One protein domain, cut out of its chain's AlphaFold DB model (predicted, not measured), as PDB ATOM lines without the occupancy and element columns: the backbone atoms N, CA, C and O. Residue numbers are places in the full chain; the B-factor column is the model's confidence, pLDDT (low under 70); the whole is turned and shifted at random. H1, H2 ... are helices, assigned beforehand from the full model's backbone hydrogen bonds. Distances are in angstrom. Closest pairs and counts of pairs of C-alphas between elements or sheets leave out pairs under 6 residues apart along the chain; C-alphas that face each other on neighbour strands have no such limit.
ATOM      1  N   THR A 202     130.985 172.177 158.070       94.31
ATOM      2  CA  THR A 202     130.390 171.447 159.194       94.31
ATOM      3  C   THR A 202     130.495 169.935 159.006       94.31
ATOM      4  O   THR A 202     130.793 169.245 159.975       94.31
ATOM      5  N   SER A 203     130.304 169.436 157.781       93.44
ATOM      6  CA  SER A 203     130.436 168.010 157.458       93.44
ATOM      7  C   SER A 203     131.891 167.576 157.603       93.44
ATOM      8  O   SER A 203     132.185 166.661 158.364       93.44
ATOM      9  N   ARG A 204     132.815 168.351 157.021       92.06
ATOM     10  CA  ARG A 204     134.264 168.158 157.176       92.06
ATOM     11  C   ARG A 204     134.706 168.168 158.638       92.06
ATOM     12  O   ARG A 204     135.489 167.328 159.060       92.06
ATOM     13  N   SER A 205     134.166 169.083 159.444       94.88
ATOM     14  CA  SER A 205     134.446 169.110 160.880       94.88
ATOM     15  C   SER A 205     133.974 167.845 161.600       94.88
ATOM     16  O   SER A 205     134.668 167.396 162.510       94.88
ATOM     17  N   ALA A 206     132.804 167.306 161.251       95.25
ATOM     18  CA  ALA A 206     132.300 166.071 161.844       95.25
ATOM     19  C   ALA A 206     133.161 164.869 161.425       95.25
ATOM     20  O   ALA A 206     133.558 164.082 162.279       95.25
ATOM     21  N   GLU A 207     133.533 164.787 160.146       94.12
ATOM     22  CA  GLU A 207     134.452 163.769 159.629       94.12
ATOM     23  C   GLU A 207     135.796 163.776 160.362       94.12
ATOM     24  O   GLU A 207     136.281 162.728 160.785       94.12
ATOM     25  N   GLN A 208     136.390 164.956 160.567       94.56
ATOM     26  CA  GLN A 208     137.647 165.074 161.303       94.56
ATOM     27  C   GLN A 208     137.510 164.596 162.749       94.56
ATOM     28  O   GLN A 208     138.405 163.928 163.252       94.56
ATOM     29  N   MET A 209     136.385 164.873 163.409       96.19
ATOM     30  CA  MET A 209     136.144 164.371 164.763       96.19
ATOM     31  C   MET A 209     135.987 162.850 164.797       96.19
ATOM     32  O   MET A 209     136.564 162.221 165.678       96.19
ATOM     33  N   ILE A 210     135.258 162.258 163.844       96.38
ATOM     34  CA  ILE A 210     135.104 160.798 163.739       96.38
ATOM     35  C   ILE A 210     136.464 160.145 163.486       96.38
ATOM     36  O   ILE A 210     136.851 159.239 164.219       96.38
ATOM     37  N   ARG A 211     137.230 160.651 162.510       94.94
ATOM     38  CA  ARG A 211     138.591 160.180 162.216       94.94
ATOM     39  C   ARG A 211     139.462 160.194 163.465       94.94
ATOM     40  O   ARG A 211     140.117 159.208 163.776       94.94
ATOM     41  N   THR A 212     139.447 161.305 164.189       95.88
ATOM     42  CA  THR A 212     140.245 161.482 165.399       95.88
ATOM     43  C   THR A 212     139.762 160.603 166.551       95.88
ATOM     44  O   THR A 212     140.591 160.113 167.311       95.88
ATOM     45  N   ALA A 213     138.458 160.347 166.680       96.81
ATOM     46  CA  ALA A 213     137.933 159.399 167.662       96.81
ATOM     47  C   ALA A 213     138.423 157.972 167.369       96.81
ATOM     48  O   ALA A 213     138.915 157.294 168.269       96.81
ATOM     49  N   LEU A 214     138.369 157.542 166.103       95.44
ATOM     50  CA  LEU A 214     138.910 156.249 165.673       95.44
ATOM     51  C   LEU A 214     140.428 156.171 165.886       95.44
ATOM     52  O   LEU A 214     140.923 155.168 166.391       95.44
ATOM     53  N   GLN A 215     141.164 157.241 165.575       94.94
ATOM     54  CA  GLN A 215     142.602 157.305 165.837       94.94
ATOM     55  C   GLN A 215     142.899 157.208 167.337       94.94
ATOM     56  O   GLN A 215     143.759 156.431 167.739       94.94
ATOM     57  N   ARG A 216     142.157 157.932 168.187       96.12
ATOM     58  CA  ARG A 216     142.354 157.877 169.640       96.12
ATOM     59  C   ARG A 216     142.036 156.498 170.209       96.12
ATOM     60  O   ARG A 216     142.716 156.078 171.135       96.12
ATOM     61  N   LEU A 217     141.049 155.789 169.659       95.88
ATOM     62  CA  LEU A 217     140.769 154.400 170.028       95.88
ATOM     63  C   LEU A 217     141.995 153.502 169.796       95.88
ATOM     64  O   LEU A 217     142.364 152.736 170.685       95.88
ATOM     65  N   VAL A 218     142.638 153.621 168.631       94.62
ATOM     66  CA  VAL A 218     143.856 152.864 168.297       94.62
ATOM     67  C   VAL A 218     145.030 153.283 169.186       94.62
ATOM     68  O   VAL A 218     145.718 152.424 169.737       94.62
ATOM     69  N   ASP A 219     145.237 154.587 169.371       95.19
ATOM     70  CA  ASP A 219     146.347 155.119 170.167       95.19
ATOM     71  C   ASP A 219     146.221 154.728 171.646       95.19
ATOM     72  O   ASP A 219     147.180 154.237 172.232       95.19
ATOM     73  N   ALA A 220     145.032 154.870 172.241       94.81
ATOM     74  CA  ALA A 220     144.781 154.504 173.636       94.81
ATOM     75  C   ALA A 220     144.970 152.996 173.876       94.81
ATOM     76  O   ALA A 220     145.500 152.599 174.917       94.81
ATOM     77  N   HIS A 221     144.592 152.155 172.904       95.00
ATOM     78  CA  HIS A 221     144.894 150.725 172.952       95.00
ATOM     79  C   HIS A 221     146.403 150.463 172.881       95.00
ATOM     80  O   HIS A 221     146.917 149.665 173.657       95.00
ATOM     81  N   GLY A 222     147.133 151.165 172.011       93.81
ATOM     82  CA  GLY A 222     148.594 151.071 171.946       93.81
ATOM     83  C   GLY A 222     149.303 151.541 173.222       93.81
ATOM     84  O   GLY A 222     150.327 150.976 173.591       93.81
ATOM     85  N   GLU A 223     148.753 152.548 173.906       94.31
ATOM     86  CA  GLU A 223     149.287 153.113 175.154       94.31
ATOM     87  C   GLU A 223     149.019 152.217 176.378       94.31
ATOM     88  O   GLU A 223     149.870 152.112 177.260       94.31
ATOM     89  N   THR A 224     147.842 151.587 176.458       92.62
ATOM     90  CA  THR A 224     147.370 150.907 177.686       92.62
ATOM     91  C   THR A 224     147.179 149.397 177.546       92.62
ATOM     92  O   THR A 224     147.018 148.706 178.550       92.62
ATOM     93  N   GLY A 225     147.129 148.875 176.320       91.06
ATOM     94  CA  GLY A 225     146.710 147.505 176.013       91.06
ATOM     95  C   GLY A 225     145.210 147.245 176.208       91.06
ATOM     96  O   GLY A 225     144.724 146.178 175.840       91.06
ATOM     97  N   ALA A 226     144.454 148.203 176.749       90.19
ATOM     98  CA  ALA A 226     143.033 148.060 177.028       90.19
ATOM     99  C   ALA A 226     142.179 148.677 175.914       90.19
ATOM    100  O   ALA A 226     142.557 149.657 175.273       90.19
ATOM    101  N   LEU A 227     141.000 148.102 175.698       93.12
ATOM    102  CA  LEU A 227     139.946 148.692 174.878       93.12
ATOM    103  C   LEU A 227     138.786 149.127 175.779       93.12
ATOM    104  O   LEU A 227     138.619 148.555 176.859       93.12
ATOM    105  N   PRO A 228     137.971 150.105 175.345       92.25
ATOM    106  CA  PRO A 228     136.754 150.475 176.056       92.25
ATOM    107  C   PRO A 228     135.850 149.267 176.342       92.25
ATOM    108  O   PRO A 228     135.794 148.322 175.552       92.25
ATOM    109  N   ASP A 229     135.103 149.326 177.441       87.44
ATOM    110  CA  ASP A 229     134.097 148.327 177.805       87.44
ATOM    111  C   ASP A 229     132.742 149.025 178.045       87.44
ATOM    112  O   ASP A 229     132.689 149.929 178.888       87.44
ATOM    113  N   PRO A 230     131.666 148.674 177.309       89.69
ATOM    114  CA  PRO A 230     131.587 147.627 176.288       89.69
ATOM    115  C   PRO A 230     132.289 147.998 174.972       89.69
ATOM    116  O   PRO A 230     132.304 149.150 174.542       89.69
ATOM    117  N   CYS A 231     132.833 146.996 174.281       92.12
ATOM    118  CA  CYS A 231     133.307 147.131 172.902       92.12
ATOM    119  C   CYS A 231     132.993 145.858 172.114       92.12
ATOM    120  O   CYS A 231     133.286 144.738 172.554       92.12
ATOM    121  N   ALA A 232     132.365 146.033 170.952       94.19
ATOM    122  CA  ALA A 232     131.958 144.932 170.096       94.19
ATOM    123  C   ALA A 232     133.174 144.144 169.589       94.19
ATOM    124  O   ALA A 232     134.198 144.723 169.228       94.19
ATOM    125  N   ALA A 233     133.044 142.818 169.496       94.06
ATOM    126  CA  ALA A 233     134.142 141.941 169.085       94.06
ATOM    127  C   ALA A 233     134.729 142.299 167.705       94.06
ATOM    128  O   ALA A 233     135.931 142.149 167.502       94.06
ATOM    129  N   SER A 234     133.907 142.798 166.773       94.31
ATOM    130  CA  SER A 234     134.368 143.251 165.455       94.31
ATOM    131  C   SER A 234     135.269 144.489 165.545       94.31
ATOM    132  O   SER A 234     136.298 144.529 164.881       94.31
ATOM    133  N   ILE A 235     134.935 145.460 166.407       94.94
ATOM    134  CA  ILE A 235     135.786 146.637 166.654       94.94
ATOM    135  C   ILE A 235     137.077 146.210 167.360       94.94
ATOM    136  O   ILE A 235     138.151 146.666 166.979       94.94
ATOM    137  N   LYS A 236     136.990 145.307 168.349       94.56
ATOM    138  CA  LYS A 236     138.175 144.771 169.042       94.56
ATOM    139  C   LYS A 236     139.163 144.157 168.056       94.56
ATOM    140  O   LYS A 236     140.295 144.620 167.968       94.56
ATOM    141  N   ARG A 237     138.689 143.211 167.237       93.62
ATOM    142  CA  ARG A 237     139.498 142.581 166.184       93.62
ATOM    143  C   ARG A 237     140.089 143.608 165.225       93.62
ATOM    144  O   ARG A 237     141.272 143.527 164.934       93.62
ATOM    145  N   LEU A 238     139.296 144.579 164.770       94.06
ATOM    146  CA  LEU A 238     139.769 145.631 163.869       94.06
ATOM    147  C   LEU A 238     140.965 146.404 164.443       94.06
ATOM    148  O   LEU A 238     141.934 146.658 163.726       94.06
ATOM    149  N   VAL A 239     140.890 146.796 165.717       93.69
ATOM    150  CA  VAL A 239     141.957 147.557 166.380       93.69
ATOM    151  C   VAL A 239     143.181 146.674 166.630       93.69
ATOM    152  O   VAL A 239     144.297 147.085 166.313       93.69
ATOM    153  N   GLU A 240     142.978 145.453 167.127       92.25
ATOM    154  CA  GLU A 240     144.047 144.488 167.420       92.25
ATOM    155  C   GLU A 240     144.831 144.085 166.162       92.25
ATOM    156  O   GLU A 240     146.058 143.986 166.201       92.25
ATOM    157  N   THR A 241     144.152 143.895 165.025       91.25
ATOM    158  CA  THR A 241     144.800 143.536 163.753       91.25
ATOM    159  C   THR A 241     145.235 144.740 162.923       91.25
ATOM    160  O   THR A 241     145.777 144.560 161.830       91.25
ATOM    161  N   ARG A 242     145.001 145.965 163.416       87.31
ATOM    162  CA  ARG A 242     145.248 147.223 162.694       87.31
ATOM    163  C   ARG A 242     144.680 147.200 161.274       87.31
ATOM    164  O   ARG A 242     145.384 147.480 160.312       87.31
ATOM    165  N   GLY A 243     143.414 146.816 161.136       87.06
ATOM    166  CA  GLY A 243     142.738 146.775 159.836       87.06
ATOM    167  C   GLY A 243     142.905 145.482 159.043       87.06
ATOM    168  O   GLY A 243     142.053 145.212 158.199       87.06
ATOM    169  N   SER A 244     143.922 144.658 159.331       90.00
ATOM    170  CA  SER A 244     144.161 143.397 158.618       90.00
ATOM    171  C   SER A 244     143.114 142.354 159.007       90.00
ATOM    172  O   SER A 244     143.260 141.607 159.979       90.00
ATOM    173  N   LEU A 245     141.995 142.357 158.286       92.12
ATOM    174  CA  LEU A 245     140.827 141.535 158.583       92.12
ATOM    175  C   LEU A 245     140.580 140.475 157.503       92.12
ATOM    176  O   LEU A 245     140.778 140.716 156.309       92.12
ATOM    177  N   PRO A 246     140.068 139.292 157.876       92.62
ATOM    178  CA  PRO A 246     139.394 138.423 156.924       92.62
ATOM    179  C   PRO A 246     138.177 139.132 156.311       92.62
ATOM    180  O   PRO A 246     137.488 139.892 156.991       92.62
ATOM    181  N   VAL A 247     137.848 138.813 155.053       93.38
ATOM    182  CA  VAL A 247     136.696 139.400 154.330       93.38
ATOM    183  C   VAL A 247     135.397 139.321 155.140       93.38
ATOM    184  O   VAL A 247     134.650 140.288 155.200       93.38
ATOM    185  N   GLU A 248     135.139 138.197 155.809       93.00
ATOM    186  CA  GLU A 248     133.904 138.001 156.582       93.00
ATOM    187  C   GLU A 248     133.828 138.866 157.847       93.00
ATOM    188  O   GLU A 248     132.734 139.174 158.307       93.00
ATOM    189  N   ASP A 249     134.970 139.264 158.413       93.00
ATOM    190  CA  ASP A 249     134.992 140.185 159.549       93.00
ATOM    191  C   ASP A 249     134.880 141.639 159.085       93.00
ATOM    192  O   ASP A 249     134.183 142.418 159.730       93.00
ATOM    193  N   PHE A 250     135.472 141.987 157.936       93.25
ATOM    194  CA  PHE A 250     135.259 143.289 157.301       93.25
ATOM    195  C   PHE A 250     133.776 143.527 156.974       93.25
ATOM    196  O   PHE A 250     133.236 144.578 157.303       93.25
ATOM    197  N   LEU A 251     133.083 142.524 156.420       93.44
ATOM    198  CA  LEU A 251     131.652 142.599 156.081       93.44
ATOM    199  C   LEU A 251     130.713 142.754 157.294       93.44
ATOM    200  O   LEU A 251     129.514 142.946 157.113       93.44
ATOM    201  N   ARG A 252     131.229 142.648 158.526       92.88
ATOM    202  CA  ARG A 252     130.480 142.903 159.771       92.88
ATOM    203  C   ARG A 252     130.642 144.330 160.288       92.88
ATOM    204  O   ARG A 252     130.102 144.643 161.347       92.88
ATOM    205  N   LEU A 253     131.451 145.150 159.623       94.44
ATOM    206  CA  LEU A 253     131.659 146.543 159.986       94.44
ATOM    207  C   LEU A 253     130.645 147.411 159.243       94.44
ATOM    208  O   LEU A 253     130.553 147.357 158.020       94.44
ATOM    209  N   ASP A 254     129.922 148.237 159.987       94.81
ATOM    210  CA  ASP A 254     128.995 149.229 159.454       94.81
ATOM    211  C   ASP A 254     128.977 150.475 160.350       94.81
ATOM    212  O   ASP A 254     129.532 150.478 161.452       94.81
ATOM    213  N   ASP A 255     128.372 151.561 159.872       95.38
ATOM    214  CA  ASP A 255     128.323 152.822 160.618       95.38
ATOM    215  C   ASP A 255     127.596 152.665 161.960       95.38
ATOM    216  O   ASP A 255     127.975 153.288 162.953       95.38
ATOM    217  N   TRP A 256     126.566 151.815 162.020       95.38
ATOM    218  CA  TRP A 256     125.747 151.640 163.217       95.38
ATOM    219  C   TRP A 256     126.536 151.009 164.362       95.38
ATOM    220  O   TRP A 256     126.395 151.432 165.513       95.38
ATOM    221  N   LEU A 257     127.413 150.056 164.049       95.69
ATOM    222  CA  LEU A 257     128.350 149.444 164.983       95.69
ATOM    223  C   LEU A 257     129.194 150.509 165.701       95.69
ATOM    224  O   LEU A 257     129.323 150.476 166.926       95.69
ATOM    225  N   PHE A 258     129.734 151.473 164.953       95.69
ATOM    226  CA  PHE A 258     130.566 152.542 165.508       95.69
ATOM    227  C   PHE A 258     129.750 153.626 166.201       95.69
ATOM    228  O   PHE A 258     130.129 154.064 167.283       95.69
ATOM    229  N   LEU A 259     128.621 154.045 165.628       95.75
ATOM    230  CA  LEU A 259     127.760 155.061 166.238       95.75
ATOM    231  C   LEU A 259     127.182 154.581 167.575       95.75
ATOM    232  O   LEU A 259     127.167 155.346 168.541       95.75
ATOM    233  N   SER A 260     126.791 153.307 167.658       96.06
ATOM    234  CA  SER A 260     126.352 152.682 168.912       96.06
ATOM    235  C   SER A 260     127.493 152.631 169.929       96.06
ATOM    236  O   SER A 260     127.311 153.013 171.083       96.06
ATOM    237  N   ALA A 261     128.696 152.234 169.501       96.81
ATOM    238  CA  ALA A 261     129.871 152.230 170.368       96.81
ATOM    239  C   ALA A 261     130.221 153.636 170.887       96.81
ATOM    240  O   ALA A 261     130.476 153.804 172.076       96.81
ATOM    241  N   PHE A 262     130.161 154.668 170.039       97.31
ATOM    242  CA  PHE A 262     130.381 156.054 170.460       97.31
ATOM    243  C   PHE A 262     129.361 156.500 171.513       97.31
ATOM    244  O   PHE A 262     129.728 157.192 172.462       97.31
ATOM    245  N   GLN A 263     128.094 156.101 171.385       96.81
ATOM    246  CA  GLN A 263     127.072 156.418 172.381       96.81
ATOM    247  C   GLN A 263     127.380 155.782 173.743       96.81
ATOM    248  O   GLN A 263     127.360 156.484 174.756       96.81
ATOM    249  N   GLU A 264     127.732 154.497 173.769       96.69
ATOM    250  CA  GLU A 264     128.124 153.799 174.999       96.69
ATOM    251  C   GLU A 264     129.368 154.440 175.638       96.69
ATOM    252  O   GLU A 264     129.385 154.762 176.829       96.69
ATOM    253  N   TRP A 265     130.402 154.715 174.840       97.19
ATOM    254  CA  TRP A 265     131.657 155.294 175.328       97.19
ATOM    255  C   TRP A 265     131.499 156.726 175.842       97.19
ATOM    256  O   TRP A 265     132.181 157.109 176.792       97.19
ATOM    257  N   ALA A 266     130.590 157.511 175.260       96.75
ATOM    258  CA  ALA A 266     130.255 158.847 175.744       96.75
ATOM    259  C   ALA A 266     129.617 158.810 177.148       96.75
ATOM    260  O   ALA A 266     129.953 159.626 178.018       96.75
ATOM    261  N   LEU A 267     128.711 157.852 177.372       95.50
ATOM    262  CA  LEU A 267     127.949 157.695 178.615       95.50
ATOM    263  C   LEU A 267     128.730 156.987 179.729       95.50
ATOM    264  O   LEU A 267     128.364 157.121 180.900       95.50
ATOM    265  N   ALA A 268     129.810 156.280 179.391       94.75
ATOM    266  CA  ALA A 268     130.624 155.539 180.346       94.75
ATOM    267  C   ALA A 268     131.104 156.415 181.529       94.75
ATOM    268  O   ALA A 268     131.452 157.583 181.335       94.75
ATOM    269  N   PRO A 269     131.176 155.883 182.765       92.44
ATOM    270  CA  PRO A 269     131.682 156.631 183.916       92.44
ATOM    271  C   PRO A 269     133.122 157.153 183.722       92.44
ATOM    272  O   PRO A 269     133.915 156.538 183.001       92.44
ATOM    273  N   PRO A 270     133.511 158.270 184.378       88.62
ATOM    274  CA  PRO A 270     134.899 158.737 184.367       88.62
ATOM    275  C   PRO A 270     135.881 157.630 184.778       88.62
ATOM    276  O   PRO A 270     135.632 156.905 185.736       88.62
ATOM    277  N   GLY A 271     136.984 157.496 184.040       87.25
ATOM    278  CA  GLY A 271     138.020 156.487 184.293       87.25
ATOM    279  C   GLY A 271     137.777 155.111 183.661       87.25
ATOM    280  O   GLY A 271     138.684 154.288 183.686       87.25
ATOM    281  N   LYS A 272     136.600 154.847 183.068       90.69
ATOM    282  CA  LYS A 272     136.324 153.589 182.337       90.69
ATOM    283  C   LYS A 272     136.724 153.626 180.864       90.69
ATOM    284  O   LYS A 272     137.037 152.592 180.287       90.69
ATOM    285  N   VAL A 273     136.698 154.811 180.269       94.50
ATOM    286  CA  VAL A 273     137.087 155.067 178.880       94.50
ATOM    287  C   VAL A 273     138.105 156.195 178.883       94.50
ATOM    288  O   VAL A 273     138.031 157.091 179.731       94.50
ATOM    289  N   ASP A 274     139.045 156.146 177.939       96.19
ATOM    290  CA  ASP A 274     140.009 157.218 177.717       96.19
ATOM    291  C   ASP A 274     139.308 158.597 177.665       96.19
ATOM    292  O   ASP A 274     138.325 158.752 176.931       96.19
ATOM    293  N   PRO A 275     139.775 159.606 178.427       95.75
ATOM    294  CA  PRO A 275     139.094 160.895 178.519       95.75
ATOM    295  C   PRO A 275     138.927 161.619 177.178       95.75
ATOM    296  O   PRO A 275     137.903 162.269 176.964       95.75
ATOM    297  N   ILE A 276     139.907 161.507 176.272       97.19
ATOM    298  CA  ILE A 276     139.855 162.149 174.953       97.19
ATOM    299  C   ILE A 276     138.842 161.421 174.074       97.19
ATOM    300  O   ILE A 276     137.975 162.065 173.484       97.19
ATOM    301  N   LEU A 277     138.910 160.087 174.022       97.62
ATOM    302  CA  LEU A 277     137.955 159.276 173.268       97.62
ATOM    303  C   LEU A 277     136.520 159.544 173.732       97.62
ATOM    304  O   LEU A 277     135.638 159.775 172.904       97.62
ATOM    305  N   ARG A 278     136.295 159.575 175.050       97.31
ATOM    306  CA  ARG A 278     134.984 159.853 175.640       97.31
ATOM    307  C   ARG A 278     134.456 161.243 175.273       97.31
ATOM    308  O   ARG A 278     133.293 161.347 174.886       97.31
ATOM    309  N   ASP A 279     135.273 162.299 175.365       97.69
ATOM    310  CA  ASP A 279     134.849 163.658 174.981       97.69
ATOM    311  C   ASP A 279     134.525 163.746 173.484       97.69
ATOM    312  O   ASP A 279     133.492 164.305 173.112       97.69
ATOM    313  N   LEU A 280     135.353 163.156 172.615       97.94
ATOM    314  CA  LEU A 280     135.091 163.122 171.174       97.94
ATOM    315  C   LEU A 280     133.776 162.396 170.859       97.94
ATOM    316  O   LEU A 280     132.950 162.934 170.120       97.94
ATOM    317  N   CYS A 281     133.544 161.229 171.465       97.69
ATOM    318  CA  CYS A 281     132.305 160.469 171.302       97.69
ATOM    319  C   CYS A 281     131.076 161.257 171.786       97.69
ATOM    320  O   CYS A 281     130.069 161.329 171.078       97.69
ATOM    321  N   ASP A 282     131.157 161.920 172.945       97.62
ATOM    322  CA  ASP A 282     130.067 162.760 173.454       97.62
ATOM    323  C   ASP A 282     129.784 163.955 172.529       97.62
ATOM    324  O   ASP A 282     128.633 164.291 172.247       97.62
ATOM    325  N   ARG A 283     130.826 164.588 171.981       97.69
ATOM    326  CA  ARG A 283     130.645 165.675 171.014       97.69
ATOM    327  C   ARG A 283     130.008 165.208 169.714       97.69
ATOM    328  O   ARG A 283     129.167 165.934 169.188       97.69
ATOM    329  N   ILE A 284     130.410 164.054 169.182       97.19
ATOM    330  CA  ILE A 284     129.845 163.495 167.947       97.19
ATOM    331  C   ILE A 284     128.360 163.185 168.164       97.19
ATOM    332  O   ILE A 284     127.513 163.707 167.440       97.19
ATOM    333  N   THR A 285     128.038 162.431 169.216       96.69
ATOM    334  CA  THR A 285     126.668 161.974 169.520       96.69
ATOM    335  C   THR A 285     125.721 163.118 169.890       96.69
ATOM    336  O   THR A 285     124.557 163.105 169.499       96.69
ATOM    337  N   ARG A 286     126.213 164.168 170.562       96.69
ATOM    338  CA  ARG A 286     125.436 165.388 170.870       96.69
ATOM    339  C   ARG A 286     125.576 166.495 169.823       96.69
ATOM    340  O   ARG A 286     125.144 167.624 170.061       96.69
ATOM    341  N   ARG A 287     126.233 166.220 168.692       96.38
ATOM    342  CA  ARG A 287     126.483 167.179 167.602       96.38
ATOM    343  C   ARG A 287     127.146 168.494 168.066       96.38
ATOM    344  O   ARG A 287     126.928 169.563 167.487       96.38
ATOM    345  N   ARG A 288     128.006 168.438 169.089       96.75
ATOM    346  CA  ARG A 288     128.853 169.553 169.567       96.75
ATOM    347  C   ARG A 288     130.138 169.637 168.739       96.75
ATOM    348  O   ARG A 288     131.245 169.447 169.247       96.75
ATOM    349  N   LEU A 289     129.957 169.900 167.447       97.19
ATOM    350  CA  LEU A 289     131.019 169.848 166.446       97.19
ATOM    351  C   LEU A 289     132.113 170.898 166.682       97.19
ATOM    352  O   LEU A 289     131.866 171.973 167.246       97.19
TER     353      LEU A 289
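Overview. This is residues 202 to 289 of the 409 residues of the protein "HD domain-containing protein" of Acidobacteria bacterium (UniProt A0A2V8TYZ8). H5 packs between long H1, nearly side by side with it, and H4, which crosses H5 steeply; short H2 and H3 form a looser end away from H5. The 88 printed residues have five named helices, H1 to H5 in order, and no named strand: all helix. The whole is compact, with a radius of gyration of the C-alphas of 12.6 A and spans of 35 by 30 by 18 A.

Arrangement. Start with H1, residues 202 to 224: its Ala 213 and Leu 277 of H5, residues 275 to 285, are their closest C-alphas, 5.6 A apart; they touch at a shallow tilt of 30 degrees, opposite ways. H2, residues 233 to 240, only just touches H1, with 3 pairs of C-alphas within 8 A, the closest Val 239 and Val 218, 6.0 A. H3, residues 247 to 250, is close to H2 but not clearly touching: C-alphas 249 and 234 are closest, 6.7 A. H4, residues 255 to 267, touches H5 at a steep tilt of 59 degrees; C-alphas 266 and 282 are closest, 4.5 A. In H1, H2, H4 and H5 every O i to N i+4 pair is within hydrogen-bond range; H3 is too short for one.

Along the chain. Find C-alpha 202 at (130.390, 171.447, 159.194); H1 runs 32.4 A from there. H4 spans 18.6 A, and H5 15.4 A to C-alpha 285 at (126.668, 161.974, 169.520).

Size, cuts and confidence. The printed part has no cut, no long link and no printed residue under pLDDT 70.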